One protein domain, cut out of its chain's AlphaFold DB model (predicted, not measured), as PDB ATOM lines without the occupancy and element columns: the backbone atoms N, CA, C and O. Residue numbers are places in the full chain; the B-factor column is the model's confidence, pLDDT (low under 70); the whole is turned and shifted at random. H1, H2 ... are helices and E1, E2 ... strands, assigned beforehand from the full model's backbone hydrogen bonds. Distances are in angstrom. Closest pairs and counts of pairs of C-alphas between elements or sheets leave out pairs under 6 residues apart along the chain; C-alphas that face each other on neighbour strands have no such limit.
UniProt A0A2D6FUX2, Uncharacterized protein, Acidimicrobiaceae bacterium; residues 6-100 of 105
ATOM      1  N   SER A   6     152.115 163.428 226.093       81.00
ATOM      2  CA  SER A   6     152.715 162.245 225.458       81.00
ATOM      3  C   SER A   6     152.921 162.536 223.972       81.00
ATOM      4  O   SER A   6     151.993 163.002 223.308       81.00
ATOM      5  N   ARG A   7     154.121 162.287 223.449       89.06
ATOM      6  CA  ARG A   7     154.457 162.422 222.022       89.06
ATOM      7  C   ARG A   7     155.012 161.096 221.516       89.06
ATOM      8  O   ARG A   7     155.711 160.406 222.254       89.06
ATOM      9  N   THR A   8     154.710 160.730 220.277       92.38
ATOM     10  CA  THR A   8     155.257 159.513 219.659       92.38
ATOM     11  C   THR A   8     156.705 159.754 219.252       92.38
ATOM     12  O   THR A   8     156.999 160.756 218.609       92.38
ATOM     13  N   VAL A   9     157.600 158.832 219.604       93.56
ATOM     14  CA  VAL A   9     158.987 158.850 219.124       93.56
ATOM     15  C   VAL A   9     158.998 158.435 217.658       93.56
ATOM     16  O   VAL A   9     158.455 157.389 217.304       93.56
ATOM     17  N   THR A  10     159.611 159.255 216.814       94.38
ATOM     18  CA  THR A  10     159.734 159.015 215.373       94.38
ATOM     19  C   THR A  10     161.087 158.424 215.007       94.38
ATOM     20  O   THR A  10     161.164 157.627 214.079       94.38
ATOM     21  N   GLN A  11     162.147 158.795 215.730       94.31
ATOM     22  CA  GLN A  11     163.501 158.337 215.438       94.31
ATOM     23  C   GLN A  11     164.409 158.456 216.662       94.31
ATOM     24  O   GLN A  11     164.207 159.322 217.516       94.31
ATOM     25  N   VAL A  12     165.446 157.623 216.704       95.69
ATOM     26  CA  VAL A  12     166.612 157.802 217.572       95.69
ATOM     27  C   VAL A  12     167.875 157.859 216.714       95.69
ATOM     28  O   VAL A  12     167.976 157.142 215.722       95.69
ATOM     29  N   LEU A  13     168.810 158.748 217.046       95.69
ATOM     30  CA  LEU A  13     170.025 158.992 216.266       95.69
ATOM     31  C   LEU A  13     171.236 159.126 217.182       95.69
ATOM     32  O   LEU A  13     171.209 159.884 218.148       95.69
ATOM     33  N   THR A  14     172.326 158.435 216.862       96.00
ATOM     34  CA  THR A  14     173.607 158.648 217.541       96.00
ATOM     35  C   THR A  14     174.192 159.989 217.105       96.00
ATOM     36  O   THR A  14     174.494 160.174 215.929       96.00
ATOM     37  N   VAL A  15     174.359 160.917 218.049       95.75
ATOM     38  CA  VAL A  15     174.985 162.226 217.791       95.75
ATOM     39  C   VAL A  15     176.500 162.124 217.943       95.75
ATOM     40  O   VAL A  15     177.253 162.680 217.150       95.75
ATOM     41  N   ASN A  16     176.952 161.406 218.972       94.19
ATOM     42  CA  ASN A  16     178.360 161.122 219.237       94.19
ATOM     43  C   ASN A  16     178.481 159.843 220.088       94.19
ATOM     44  O   ASN A  16     177.504 159.126 220.294       94.19
ATOM     45  N   THR A  17     179.676 159.551 220.602       91.75
ATOM     46  CA  THR A  17     179.961 158.326 221.367       91.75
ATOM     47  C   THR A  17     179.259 158.235 222.725       91.75
ATOM     48  O   THR A  17     179.287 157.169 223.333       91.75
ATOM     49  N   THR A  18     178.624 159.304 223.215       93.38
ATOM     50  CA  THR A  18     177.961 159.344 224.534       93.38
ATOM     51  C   THR A  18     176.526 159.865 224.492       93.38
ATOM     52  O   THR A  18     175.807 159.758 225.484       93.38
ATOM     53  N   THR A  19     176.096 160.431 223.362       96.00
ATOM     54  CA  THR A  19     174.847 161.187 223.240       96.00
ATOM     55  C   THR A  19     173.981 160.649 222.110       96.00
ATOM     56  O   THR A  19     174.439 160.473 220.977       96.00
ATOM     57  N   THR A  20     172.698 160.473 222.413       96.62
ATOM     58  CA  THR A  20     171.663 160.094 221.451       96.62
ATOM     59  C   THR A  20     170.604 161.188 221.372       96.62
ATOM     60  O   THR A  20     170.208 161.766 222.382       96.62
ATOM     61  N   GLU A  21     170.131 161.470 220.168       95.81
ATOM     62  CA  GLU A  21     168.992 162.335 219.894       95.81
ATOM     63  C   GLU A  21     167.728 161.485 219.757       95.81
ATOM     64  O   GLU A  21     167.708 160.511 219.008       95.81
ATOM     65  N   ILE A  22     166.666 161.851 220.474       95.00
ATOM     66  CA  ILE A  22     165.335 161.246 220.360       95.00
ATOM     67  C   ILE A  22     164.424 162.264 219.686       95.00
ATOM     68  O   ILE A  22     164.155 163.311 220.273       95.00
ATOM     69  N   ARG A  23     163.909 161.950 218.497       94.81
ATOM     70  CA  ARG A  23     162.954 162.785 217.752       94.81
ATOM     71  C   ARG A  23     161.519 162.362 218.040       94.81
ATOM     72  O   ARG A  23     161.227 161.168 218.112       94.81
ATOM     73  N   PHE A  24     160.617 163.324 218.200       90.19
ATOM     74  CA  PHE A  24     159.199 163.082 218.515       90.19
ATOM     75  C   PHE A  24     158.241 164.080 217.839       90.19
ATOM     76  O   PHE A  24     157.202 164.463 218.380       90.19
ATOM     77  N   GLY A  25     158.599 164.495 216.625       83.19
ATOM     78  CA  GLY A  25     157.878 165.443 215.777       83.19
ATOM     79  C   GLY A  25     158.735 165.819 214.567       83.19
ATOM     80  O   GLY A  25     159.751 165.173 214.315       83.19
ATOM     81  N   ILE A  26     158.348 166.865 213.831       81.38
ATOM     82  CA  ILE A  26     159.100 167.329 212.648       81.38
ATOM     83  C   ILE A  26     160.435 167.970 213.065       81.38
ATOM     84  O   ILE A  26     161.466 167.635 212.500       81.38
ATOM     85  N   ASN A  27     160.420 168.821 214.098       84.44
ATOM     86  CA  ASN A  27     161.598 169.536 214.617       84.44
ATOM     87  C   ASN A  27     161.724 169.426 216.147       84.44
ATOM     88  O   ASN A  27     162.357 170.254 216.798       84.44
ATOM     89  N   GLU A  28     161.064 168.435 216.743       89.56
ATOM     90  CA  GLU A  28     161.080 168.215 218.187       89.56
ATOM     91  C   GLU A  28     162.033 167.078 218.521       89.56
ATOM     92  O   GLU A  28     161.824 165.941 218.085       89.56
ATOM     93  N   PHE A  29     163.059 167.387 219.313       92.62
ATOM     94  CA  PHE A  29     164.025 166.407 219.778       92.62
ATOM     95  C   PHE A  29     164.481 166.674 221.214       92.62
ATOM     96  O   PHE A  29     164.366 167.785 221.733       92.62
ATOM     97  N   ILE A  30     165.006 165.632 221.856       91.75
ATOM     98  CA  ILE A  30     165.719 165.706 223.135       91.75
ATOM     99  C   ILE A  30     167.047 164.974 222.980       91.75
ATOM    100  O   ILE A  30     167.089 163.858 222.463       91.75
ATOM    101  N   LEU A  31     168.117 165.598 223.466       93.12
ATOM    102  CA  LEU A  31     169.420 164.961 223.607       93.12
ATOM    103  C   LEU A  31     169.494 164.253 224.954       93.12
ATOM    104  O   LEU A  31     169.175 164.837 225.993       93.12
ATOM    105  N   VAL A  32     169.929 162.999 224.934       91.62
ATOM    106  CA  VAL A  32     170.122 162.195 226.136       91.62
ATOM    107  C   VAL A  32     171.566 161.710 226.234       91.62
ATOM    108  O   VAL A  32     172.113 161.244 225.231       91.62
ATOM    109  N   PRO A  33     172.186 161.772 227.427       92.50
ATOM    110  CA  PRO A  33     173.547 161.292 227.654       92.50
ATOM    111  C   PRO A  33     173.553 159.764 227.826       92.50
ATOM    112  O   PRO A  33     173.843 159.236 228.897       92.50
ATOM    113  N   ALA A  34     173.133 159.049 226.786       93.06
ATOM    114  CA  ALA A  34     173.121 157.596 226.732       93.06
ATOM    115  C   ALA A  34     173.384 157.117 225.301       93.06
ATOM    116  O   ALA A  34     172.975 157.758 224.330       93.06
ATOM    117  N   VAL A  35     174.031 155.961 225.187       95.12
ATOM    118  CA  VAL A  35     174.294 155.280 223.912       95.12
ATOM    119  C   VAL A  35     173.156 154.331 223.540       95.12
ATOM    120  O   VAL A  35     172.412 153.873 224.407       95.12
ATOM    121  N   ILE A  36     173.045 154.002 222.254       96.62
ATOM    122  CA  ILE A  36     172.099 152.999 221.753       96.62
ATOM    123  C   ILE A  36     172.676 151.600 222.012       96.62
ATOM    124  O   ILE A  36     173.619 151.182 221.343       96.62
ATOM    125  N   ASP A  37     172.095 150.862 222.960       96.62
ATOM    126  CA  ASP A  37     172.487 149.479 223.250       96.62
ATOM    127  C   ASP A  37     171.583 148.490 222.504       96.62
ATOM    128  O   ASP A  37     170.533 148.057 222.991       96.62
ATOM    129  N   ARG A  38     172.000 148.150 221.280       95.69
ATOM    130  CA  ARG A  38     171.291 147.197 220.415       95.69
ATOM    131  C   ARG A  38     171.348 145.772 220.954       95.69
ATOM    132  O   ARG A  38     170.369 145.047 220.826       95.69
ATOM    133  N   THR A  39     172.449 145.386 221.595       96.62
ATOM    134  CA  THR A  39     172.630 144.033 222.132       96.62
ATOM    135  C   THR A  39     171.615 143.759 223.237       96.62
ATOM    136  O   THR A  39     170.863 142.785 223.164       96.62
ATOM    137  N   ALA A  40     171.510 144.656 224.222       94.31
ATOM    138  CA  ALA A  40     170.506 144.533 225.274       94.31
ATOM    139  C   ALA A  40     169.078 144.574 224.708       94.31
ATOM    140  O   ALA A  40     168.214 143.819 225.156       94.31
ATOM    141  N   ALA A  41     168.821 145.415 223.701       94.75
ATOM    142  CA  ALA A  41     167.522 145.467 223.038       94.75
ATOM    143  C   ALA A  41     167.158 144.136 222.360       94.75
ATOM    144  O   ALA A  41     166.042 143.647 222.545       94.75
ATOM    145  N   SER A  42     168.097 143.505 221.650       95.50
ATOM    146  CA  SER A  42     167.893 142.188 221.039       95.50
ATOM    147  C   SER A  42     167.551 141.117 222.077       95.50
ATOM    148  O   SER A  42     166.622 140.343 221.854       95.50
ATOM    149  N   HIS A  43     168.209 141.115 223.242       93.75
ATOM    150  CA  HIS A  43     167.871 140.196 224.338       93.75
ATOM    151  C   HIS A  43     166.446 140.401 224.878       93.75
ATOM    152  O   HIS A  43     165.748 139.440 225.226       93.75
ATOM    153  N   TRP A  44     165.970 141.645 224.940       92.00
ATOM    154  CA  TRP A  44     164.585 141.932 225.323       92.00
ATOM    155  C   TRP A  44     163.584 141.475 224.265       92.00
ATOM    156  O   TRP A  44     162.577 140.851 224.604       92.00
ATOM    157  N   LEU A  45     163.878 141.727 222.989       91.44
ATOM    158  CA  LEU A  45     163.044 141.276 221.876       91.44
ATOM    159  C   LEU A  45     162.943 139.747 221.818       91.44
ATOM    160  O   LEU A  45     161.868 139.233 221.524       91.44
ATOM    161  N   SER A  46     164.014 139.019 222.152       90.94
ATOM    162  CA  SER A  46     164.008 137.551 222.168       90.94
ATOM    163  C   SER A  46     163.357 136.940 223.416       90.94
ATOM    164  O   SER A  46     162.896 135.802 223.371       90.94
ATOM    165  N   SER A  47     163.349 137.650 224.549       87.38
ATOM    166  CA  SER A  47     162.829 137.129 225.827       87.38
ATOM    167  C   SER A  47     161.331 137.374 226.034       87.38
ATOM    168  O   SER A  47     160.682 136.671 226.817       87.38
ATOM    169  N   MET A  48     160.757 138.355 225.337       85.19
ATOM    170  CA  MET A  48     159.323 138.631 225.365       85.19
ATOM    171  C   MET A  48     158.604 137.927 224.215       85.19
ATOM    172  O   MET A  48     159.103 137.854 223.100       85.19
ATOM    173  N   ARG A  49     157.368 137.465 224.454       86.44
ATOM    174  CA  ARG A  49     156.519 136.935 223.371       86.44
ATOM    175  C   ARG A  49     156.135 138.046 222.393       86.44
ATOM    176  O   ARG A  49     155.988 137.810 221.200       86.44
ATOM    177  N   ARG A  50     155.907 139.245 222.929       87.00
ATOM    178  CA  ARG A  50     155.595 140.446 222.160       87.00
ATOM    179  C   ARG A  50     156.086 141.665 222.916       87.00
ATOM    180  O   ARG A  50     155.707 141.856 224.067       87.00
ATOM    181  N   VAL A  51     156.853 142.519 222.256       89.31
ATOM    182  CA  VAL A  51     157.114 143.872 222.747       89.31
ATOM    183  C   VAL A  51     156.043 144.802 222.181       89.31
ATOM    184  O   VAL A  51     155.806 144.821 220.975       89.31
ATOM    185  N   GLU A  52     155.340 145.529 223.047       90.25
ATOM    186  CA  GLU A  52     154.254 146.427 222.640       90.25
ATOM    187  C   GLU A  52     154.774 147.843 222.389       90.25
ATOM    188  O   GLU A  52     154.517 148.417 221.330       90.25
ATOM    189  N   ARG A  53     155.470 148.421 223.376       92.25
ATOM    190  CA  ARG A  53     155.974 149.798 223.315       92.25
ATOM    191  C   ARG A  53     157.026 150.093 224.374       92.25
ATOM    192  O   ARG A  53     157.028 149.492 225.447       92.25
ATOM    193  N   VAL A  54     157.826 151.116 224.110       94.25
ATOM    194  CA  VAL A  54     158.696 151.787 225.078       94.25
ATOM    195  C   VAL A  54     158.053 153.114 225.478       94.25
ATOM    196  O   VAL A  54     157.548 153.853 224.635       94.25
ATOM    197  N   SER A  55     158.049 153.425 226.769       93.75
ATOM    198  CA  SER A  55     157.669 154.745 227.279       93.75
ATOM    199  C   SER A  55     158.867 155.379 227.968       93.75
ATOM    200  O   SER A  55     159.424 154.790 228.889       93.75
ATOM    201  N   LEU A  56     159.241 156.574 227.528       92.69
ATOM    202  CA  LEU A  56     160.282 157.391 228.135       92.69
ATOM    203  C   LEU A  56     159.634 158.537 228.903       92.69
ATOM    204  O   LEU A  56     158.760 159.225 228.377       92.69
ATOM    205  N   GLN A  57     160.064 158.773 230.134       90.25
ATOM    206  CA  GLN A  57     159.629 159.916 230.921       90.25
ATOM    207  C   GLN A  57     160.840 160.741 231.334       90.25
ATOM    208  O   GLN A  57     161.778 160.224 231.928       90.25
ATOM    209  N   PHE A  58     160.788 162.038 231.044       84.62
ATOM    210  CA  PHE A  58     161.806 163.009 231.427       84.62
ATOM    211  C   PHE A  58     161.210 164.013 232.421       84.62
ATOM    212  O   PHE A  58     160.115 164.552 232.217       84.62
ATOM    213  N   GLY A  59     161.922 164.251 233.521       76.62
ATOM    214  CA  GLY A  59     161.508 165.115 234.627       76.62
ATOM    215  C   GLY A  59     162.205 164.712 235.926       76.62
ATOM    216  O   GLY A  59     163.059 163.837 235.914       76.62
ATOM    217  N   ALA A  60     161.846 165.327 237.054       69.44
ATOM    218  CA  ALA A  60     162.304 164.858 238.365       69.44
ATOM    219  C   ALA A  60     161.634 163.504 238.701       69.44
ATOM    220  O   ALA A  60     160.424 163.395 238.481       69.44
ATOM    221  N   PRO A  61     162.355 162.494 239.233       68.88
ATOM    222  CA  PRO A  61     163.740 162.525 239.731       68.88
ATOM    223  C   PRO A  61     164.839 162.230 238.686       68.88
ATOM    224  O   PRO A  61     166.015 162.282 239.023       68.88
ATOM    225  N   GLY A  62     164.492 161.931 237.435       73.62
ATOM    226  CA  GLY A  62     165.430 161.662 236.342       73.62
ATOM    227  C   GLY A  62     164.729 161.011 235.142       73.62
ATOM    228  O   GLY A  62     163.514 160.791 235.194       73.62
ATOM    229  N   PRO A  63     165.460 160.700 234.055       81.38
ATOM    230  CA  PRO A  63     164.901 159.960 232.934       81.38
ATOM    231  C   PRO A  63     164.568 158.526 233.356       81.38
ATOM    232  O   PRO A  63     165.424 157.804 233.864       81.38
ATOM    233  N   THR A  64     163.336 158.094 233.117       87.94
ATOM    234  CA  THR A  64     162.925 156.701 233.298       87.94
ATOM    235  C   THR A  64     162.468 156.117 231.972       87.94
ATOM    236  O   THR A  64     161.888 156.807 231.130       87.94
ATOM    237  N   ALA A  65     162.756 154.834 231.773       91.19
ATOM    238  CA  ALA A  65     162.344 154.103 230.592       91.19
ATOM    239  C   ALA A  65     161.622 152.823 231.001       91.19
ATOM    240  O   ALA A  65     162.122 152.030 231.800       91.19
ATOM    241  N   THR A  66     160.439 152.629 230.434       92.69
ATOM    242  CA  THR A  66     159.565 151.510 230.759       92.69
ATOM    243  C   THR A  66     159.198 150.766 229.489       92.69
ATOM    244  O   THR A  66     158.644 151.339 228.550       92.69
ATOM    245  N   LEU A  67     159.478 149.471 229.479       89.88
ATOM    246  CA  LEU A  67     159.109 148.544 228.425       89.88
ATOM    247  C   LEU A  67     157.777 147.882 228.768       89.88
ATOM    248  O   LEU A  67     157.637 147.261 229.824       89.88
ATOM    249  N   LYS A  68     156.808 147.988 227.861       90.44
ATOM    250  CA  LYS A  68     155.554 147.242 227.930       90.44
ATOM    251  C   LYS A  68     155.591 146.111 226.912       90.44
ATOM    252  O   LYS A  68     155.859 146.339 225.732       90.44
ATOM    253  N   GLY A  69     155.274 144.908 227.364       86.31
ATOM    254  CA  GLY A  69     155.200 143.735 226.506       86.31
ATOM    255  C   GLY A  69     154.373 142.621 227.123       86.31
ATOM    256  O   GLY A  69     153.878 142.732 228.243       86.31
ATOM    257  N   THR A  70     154.220 141.536 226.380       84.81
ATOM    258  CA  THR A  70     153.505 140.333 226.796       84.81
ATOM    259  C   THR A  70     154.500 139.199 227.039       84.81
ATOM    260  O   THR A  70     155.312 138.861 226.172       84.81
ATOM    261  N   HIS A  71     154.403 138.574 228.210       78.19
ATOM    262  CA  HIS A  71     155.047 137.304 228.541       78.19
ATOM    263  C   HIS A  71     154.036 136.152 228.465       78.19
ATOM    264  O   HIS A  71     152.852 136.359 228.197       78.19
ATOM    265  N   ARG A  72     154.491 134.918 228.728       69.88
ATOM    266  CA  ARG A  72     153.636 133.715 228.713       69.88
ATOM    267  C   ARG A  72     152.391 133.824 229.606       69.88
ATOM    268  O   ARG A  72     151.384 133.216 229.277       69.88
ATOM    269  N   PHE A  73     152.445 134.621 230.674       74.12
ATOM    270  CA  PHE A  73     151.376 134.737 231.675       74.12
ATOM    271  C   PHE A  73     150.629 136.084 231.655       74.12
ATOM    272  O   PHE A  73     149.871 136.367 232.575       74.12
ATOM    273  N   GLY A  74     150.838 136.927 230.634       75.19
ATOM    274  CA  GLY A  74     150.117 138.199 230.482       75.19
ATOM    275  C   GLY A  74     151.004 139.391 230.123       75.19
ATOM    276  O   GLY A  74     152.207 139.252 229.883       75.19
ATOM    277  N   SER A  75     150.397 140.578 230.061       81.31
ATOM    278  CA  SER A  75     151.113 141.834 229.811       81.31
ATOM    279  C   SER A  75     151.826 142.320 231.073       81.31
ATOM    280  O   SER A  75     151.241 142.364 232.153       81.31
ATOM    281  N   ARG A  76     153.092 142.720 230.933       85.31
ATOM    282  CA  ARG A  76     153.924 143.276 232.004       85.31
ATOM    283  C   ARG A  76     154.534 144.600 231.563       85.31
ATOM    284  O   ARG A  76     154.868 144.799 230.395       85.31
ATOM    285  N   SER A  77     154.683 145.493 232.533       89.00
ATOM    286  CA  SER A  77     155.441 146.731 232.409       89.00
ATOM    287  C   SER A  77     156.700 146.608 233.263       89.00
ATOM    288  O   SER A  77     156.596 146.316 234.455       89.00
ATOM    289  N   THR A  78     157.872 146.809 232.666       90.50
ATOM    290  CA  THR A  78     159.171 146.641 233.334       90.50
ATOM    291  C   THR A  78     160.061 147.847 233.064       90.50
ATOM    292  O   THR A  78     160.165 148.294 231.923       90.50
ATOM    293  N   SER A  79     160.715 148.369 234.100       92.12
ATOM    294  CA  SER A  79     161.737 149.406 233.936       92.12
ATOM    295  C   SER A  79     162.974 148.822 233.260       92.12
ATOM    296  O   SER A  79     163.433 147.743 233.630       92.12
ATOM    297  N   VAL A  80     163.519 149.539 232.286       93.00
ATOM    298  CA  VAL A  80     164.739 149.160 231.566       93.00
ATOM    299  C   VAL A  80     165.736 150.321 231.580       93.00
ATOM    300  O   VAL A  80     165.322 151.475 231.720       93.00
ATOM    301  N   PRO A  81     167.045 150.056 231.433       94.62
ATOM    302  CA  PRO A  81     168.025 151.119 231.249       94.62
ATOM    303  C   PRO A  81     167.688 151.993 230.037       94.62
ATOM    304  O   PRO A  81     167.166 151.506 229.030       94.62
ATOM    305  N   LEU A  82     168.025 153.283 230.112       94.31
ATOM    306  CA  LEU A  82     167.768 154.219 229.016       94.31
ATOM    307  C   LEU A  82     168.471 153.782 227.721       94.31
ATOM    308  O   LEU A  82     167.853 153.823 226.664       94.31
ATOM    309  N   SER A  83     169.712 153.296 227.797       95.56
ATOM    310  CA  SER A  83     170.462 152.796 226.635       95.56
ATOM    311  C   SER A  83     169.765 151.628 225.932       95.56
ATOM    312  O   SER A  83     169.652 151.601 224.706       95.56
ATOM    313  N   THR A  84     169.225 150.692 226.714       96.62
ATOM    314  CA  THR A  84     168.428 149.567 226.216       96.62
ATOM    315  C   THR A  84     167.128 150.046 225.576       96.62
ATOM    316  O   THR A  84     166.740 149.561 224.516       96.62
ATOM    317  N   ALA A  85     166.454 151.019 226.191       96.06
ATOM    318  CA  ALA A  85     165.244 151.615 225.638       96.06
ATOM    319  C   ALA A  85     165.507 152.291 224.286       96.06
ATOM    320  O   ALA A  85     164.725 152.110 223.357       96.06
ATOM    321  N   LEU A  86     166.628 153.004 224.151       96.31
ATOM    322  CA  LEU A  86     167.074 153.570 222.878       96.31
ATOM    323  C   LEU A  86     167.328 152.477 221.834       96.31
ATOM    324  O   LEU A  86     166.871 152.616 220.707       96.31
ATOM    325  N   GLY A  87     167.974 151.369 222.210       96.88
ATOM    326  CA  GLY A  87     168.164 150.220 221.317       96.88
ATOM    327  C   GLY A  87     166.851 149.592 220.839       96.88
ATOM    328  O   GLY A  87     166.733 149.207 219.678       96.88
ATOM    329  N   LEU A  88     165.834 149.525 221.704       96.50
ATOM    330  CA  LEU A  88     164.504 149.023 221.338       96.50
ATOM    331  C   LEU A  88     163.810 149.955 220.336       96.50
ATOM    332  O   LEU A  88     163.234 149.479 219.360       96.50
ATOM    333  N   LEU A  89     163.896 151.270 220.554       95.94
ATOM    334  CA  LEU A  89     163.369 152.281 219.632       95.94
ATOM    335  C   LEU A  89     164.075 152.232 218.272       95.94
ATOM    336  O   LEU A  89     163.409 152.253 217.241       95.94
ATOM    337  N   ASP A  90     165.403 152.102 218.276       96.19
ATOM    338  CA  ASP A  90     166.227 151.949 217.070       96.19
ATOM    339  C   ASP A  90     165.863 150.678 216.285       96.19
ATOM    340  O   ASP A  90     165.837 150.677 215.060       96.19
ATOM    341  N   SER A  91     165.476 149.616 216.996       94.38
ATOM    342  CA  SER A  91     164.996 148.358 216.408       94.38
ATOM    343  C   SER A  91     163.553 148.435 215.874       94.38
ATOM    344  O   SER A  91     163.003 147.422 215.439       94.38
ATOM    345  N   GLY A  92     162.905 149.604 215.932       93.06
ATOM    346  CA  GLY A  92     161.551 149.829 215.420       93.06
ATOM    347  C   GLY A  92     160.420 149.572 216.423       93.06
ATOM    348  O   GLY A  92     159.246 149.583 216.041       93.06
ATOM    349  N   VAL A  93     160.721 149.357 217.709       94.00
ATOM    350  CA  VAL A  93     159.675 149.286 218.741       94.00
ATOM    351  C   VAL A  93     159.000 150.648 218.870       94.00
ATOM    352  O   VAL A  93     159.658 151.679 218.982       94.00
ATOM    353  N   ARG A  94     157.662 150.658 218.919       93.69
ATOM    354  CA  ARG A  94     156.890 151.894 219.099       93.69
ATOM    355  C   ARG A  94     157.286 152.599 220.395       93.69
ATOM    356  O   ARG A  94     157.220 152.005 221.471       93.69
ATOM    357  N   GLY A  95     157.645 153.873 220.293       93.00
ATOM    358  CA  GLY A  95     158.039 154.700 221.425       93.00
ATOM    359  C   GLY A  95     157.068 155.827 221.709       93.00
ATOM    360  O   GLY A  95     156.532 156.437 220.787       93.00
ATOM    361  N   GLU A  96     156.917 156.175 222.979       93.62
ATOM    362  CA  GLU A  96     156.386 157.476 223.371       93.62
ATOM    363  C   GLU A  96     157.282 158.139 224.404       93.62
ATOM    364  O   GLU A  96     157.909 157.477 225.231       93.62
ATOM    365  N   ILE A  97     157.284 159.463 224.380       90.00
ATOM    366  CA  ILE A  97     158.002 160.314 225.311       90.00
ATOM    367  C   ILE A  97     157.021 161.207 226.066       90.00
ATOM    368  O   ILE A  97     156.110 161.803 225.489       90.00
ATOM    369  N   ARG A  98     157.216 161.304 227.378       88.31
ATOM    370  CA  ARG A  98     156.497 162.209 228.274       88.31
ATOM    371  C   ARG A  98     157.488 163.180 228.880       88.31
ATOM    372  O   ARG A  98     158.346 162.794 229.673       88.31
ATOM    373  N   VAL A  99     157.348 164.451 228.531       78.00
ATOM    374  CA  VAL A  99     158.201 165.520 229.054       78.00
ATOM    375  C   VAL A  99     157.405 166.305 230.084       78.00
ATOM    376  O   VAL A  99     156.437 166.987 229.750       78.00
ATOM    377  N   THR A 100     157.805 166.221 231.351       72.94
ATOM    378  CA  THR A 100     157.167 167.012 232.408       72.94
ATOM    379  C   THR A 100     157.852 168.371 232.484       72.94
ATOM    380  O   THR A 100     158.798 168.556 233.252       72.94
TER     381      THR A 100
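Overview. This is residues 6 to 100 of the 105 residues of an uncharacterized protein of Acidimicrobiaceae bacterium (UniProt A0A2D6FUX2). Two sheets stand at an angle to each other, joined where E1 runs on into E2, and the helix H2 sits in the corner between them as the core. The larger, E1 E8 E5 E6 E7, is strongly twisted and has H2 and H1 over one face and its other face bare; the small sheet E2 E3 E4 covers another side of H2, and H1 packs on H2 nearly crosswise. The printed part has 95 residues, with two named helices and eight named strands in the order E1 E2 E3 E4 H1 E5 E6 E7 H2 E8. The large sheet is mixed and the small one is antiparallel, in the orders just given; the class is mixed, helices and strands. The whole is compact, with a radius of gyration of the C-alphas of 12.6 A and spans of 39 by 27 by 26 A.

Along the chain. Begin with the large sheet at C-alpha 50, (155.595, 140.446, 222.160), where E5, residues 50 to 58, starts its run of 25.2 A to C-alpha 58 at (161.806, 163.009, 231.427). E6, residues 64 to 71, covers 21.5 A, and E7, residues 74 to 80, covers 18.3 A. E8 is residues 95 to 99, 13.2 A long, and E1 is residues 6 to 9, 9.5 A long. In the small sheet you find E2 at residues 11 to 14, 10.3 A long, then E3 at residues 20 to 23 and E4 at residues 29 to 32, each 9.8 A long. H1, residues 38 to 47, spans 14.2 A; H2, residues 82 to 90, spans 12.3 A and ends at C-alpha 90, (166.227, 151.949, 217.070).

Arrangement. Start in the large sheet with E5 and E6, an antiparallel hairpin, where N 55 and O 66 are 2.8 A apart, within hydrogen-bond range. E6 and E7 are a hairpin too, with N 67 and O 78 at 2.8 A; E5 E6 E7 form a meander, each strand the antiparallel neighbour of the one before. Beside E5, E8 is parallel to it, with N 56 and O 96 at 2.8 A. The edge strand E1 is antiparallel to E8, with N 7 and O 97 at 2.9 A. E7, H2 and E8 make a split strand-helix-strand unit, two strands running the same way with a helix between them along the chain and E5 and E6 between them in the sheet; its crossover is right-handed. H1 and H2 are on the same face of this sheet, which gives two layers, helices on one face of a sheet. H2 has a height over the sheet of 8.5 A and lies over E5 and, only just, E6, with 3 of its C-alphas there; on the local plane it runs slantwise to E5 at 53 degrees. Its closest C-alphas to E5 are those of Ala 85 and Val 54, 6.6 A apart. H1 has a height of 9.6 A and runs along E6, at 19 degrees on the local plane. H1 and H2 touch at Arg 38 and Gly 87, whose C-alphas are 4.4 A apart, and are about perpendicular at 79 degrees. H2 is also on the small sheet, at a height of 9.3 A, over E2 and E3; its closest C-alphas to E2 are those of Asp 90 and Val 12, 5.9 A apart. The meander E2 E3 E4 has two hairpins: N 13 and O 21 are 2.9 A apart, and N 22 and O 30 are 2.9 A apart. H1 is not on this sheet. In H1 and H2 every O i to N i+4 pair is within hydrogen-bond range.

Size, cuts and confidence. Look for the two C-alphas farthest apart at Asn 27 and Phe 73, 40.1 A from each other. The printed part, residues 6 to 100, has no cut, and its links between named elements are tight. Mean pLDDT of the printed part is 90.0; the model's confidence is under 70 at residues 60 to 61 and residue 72.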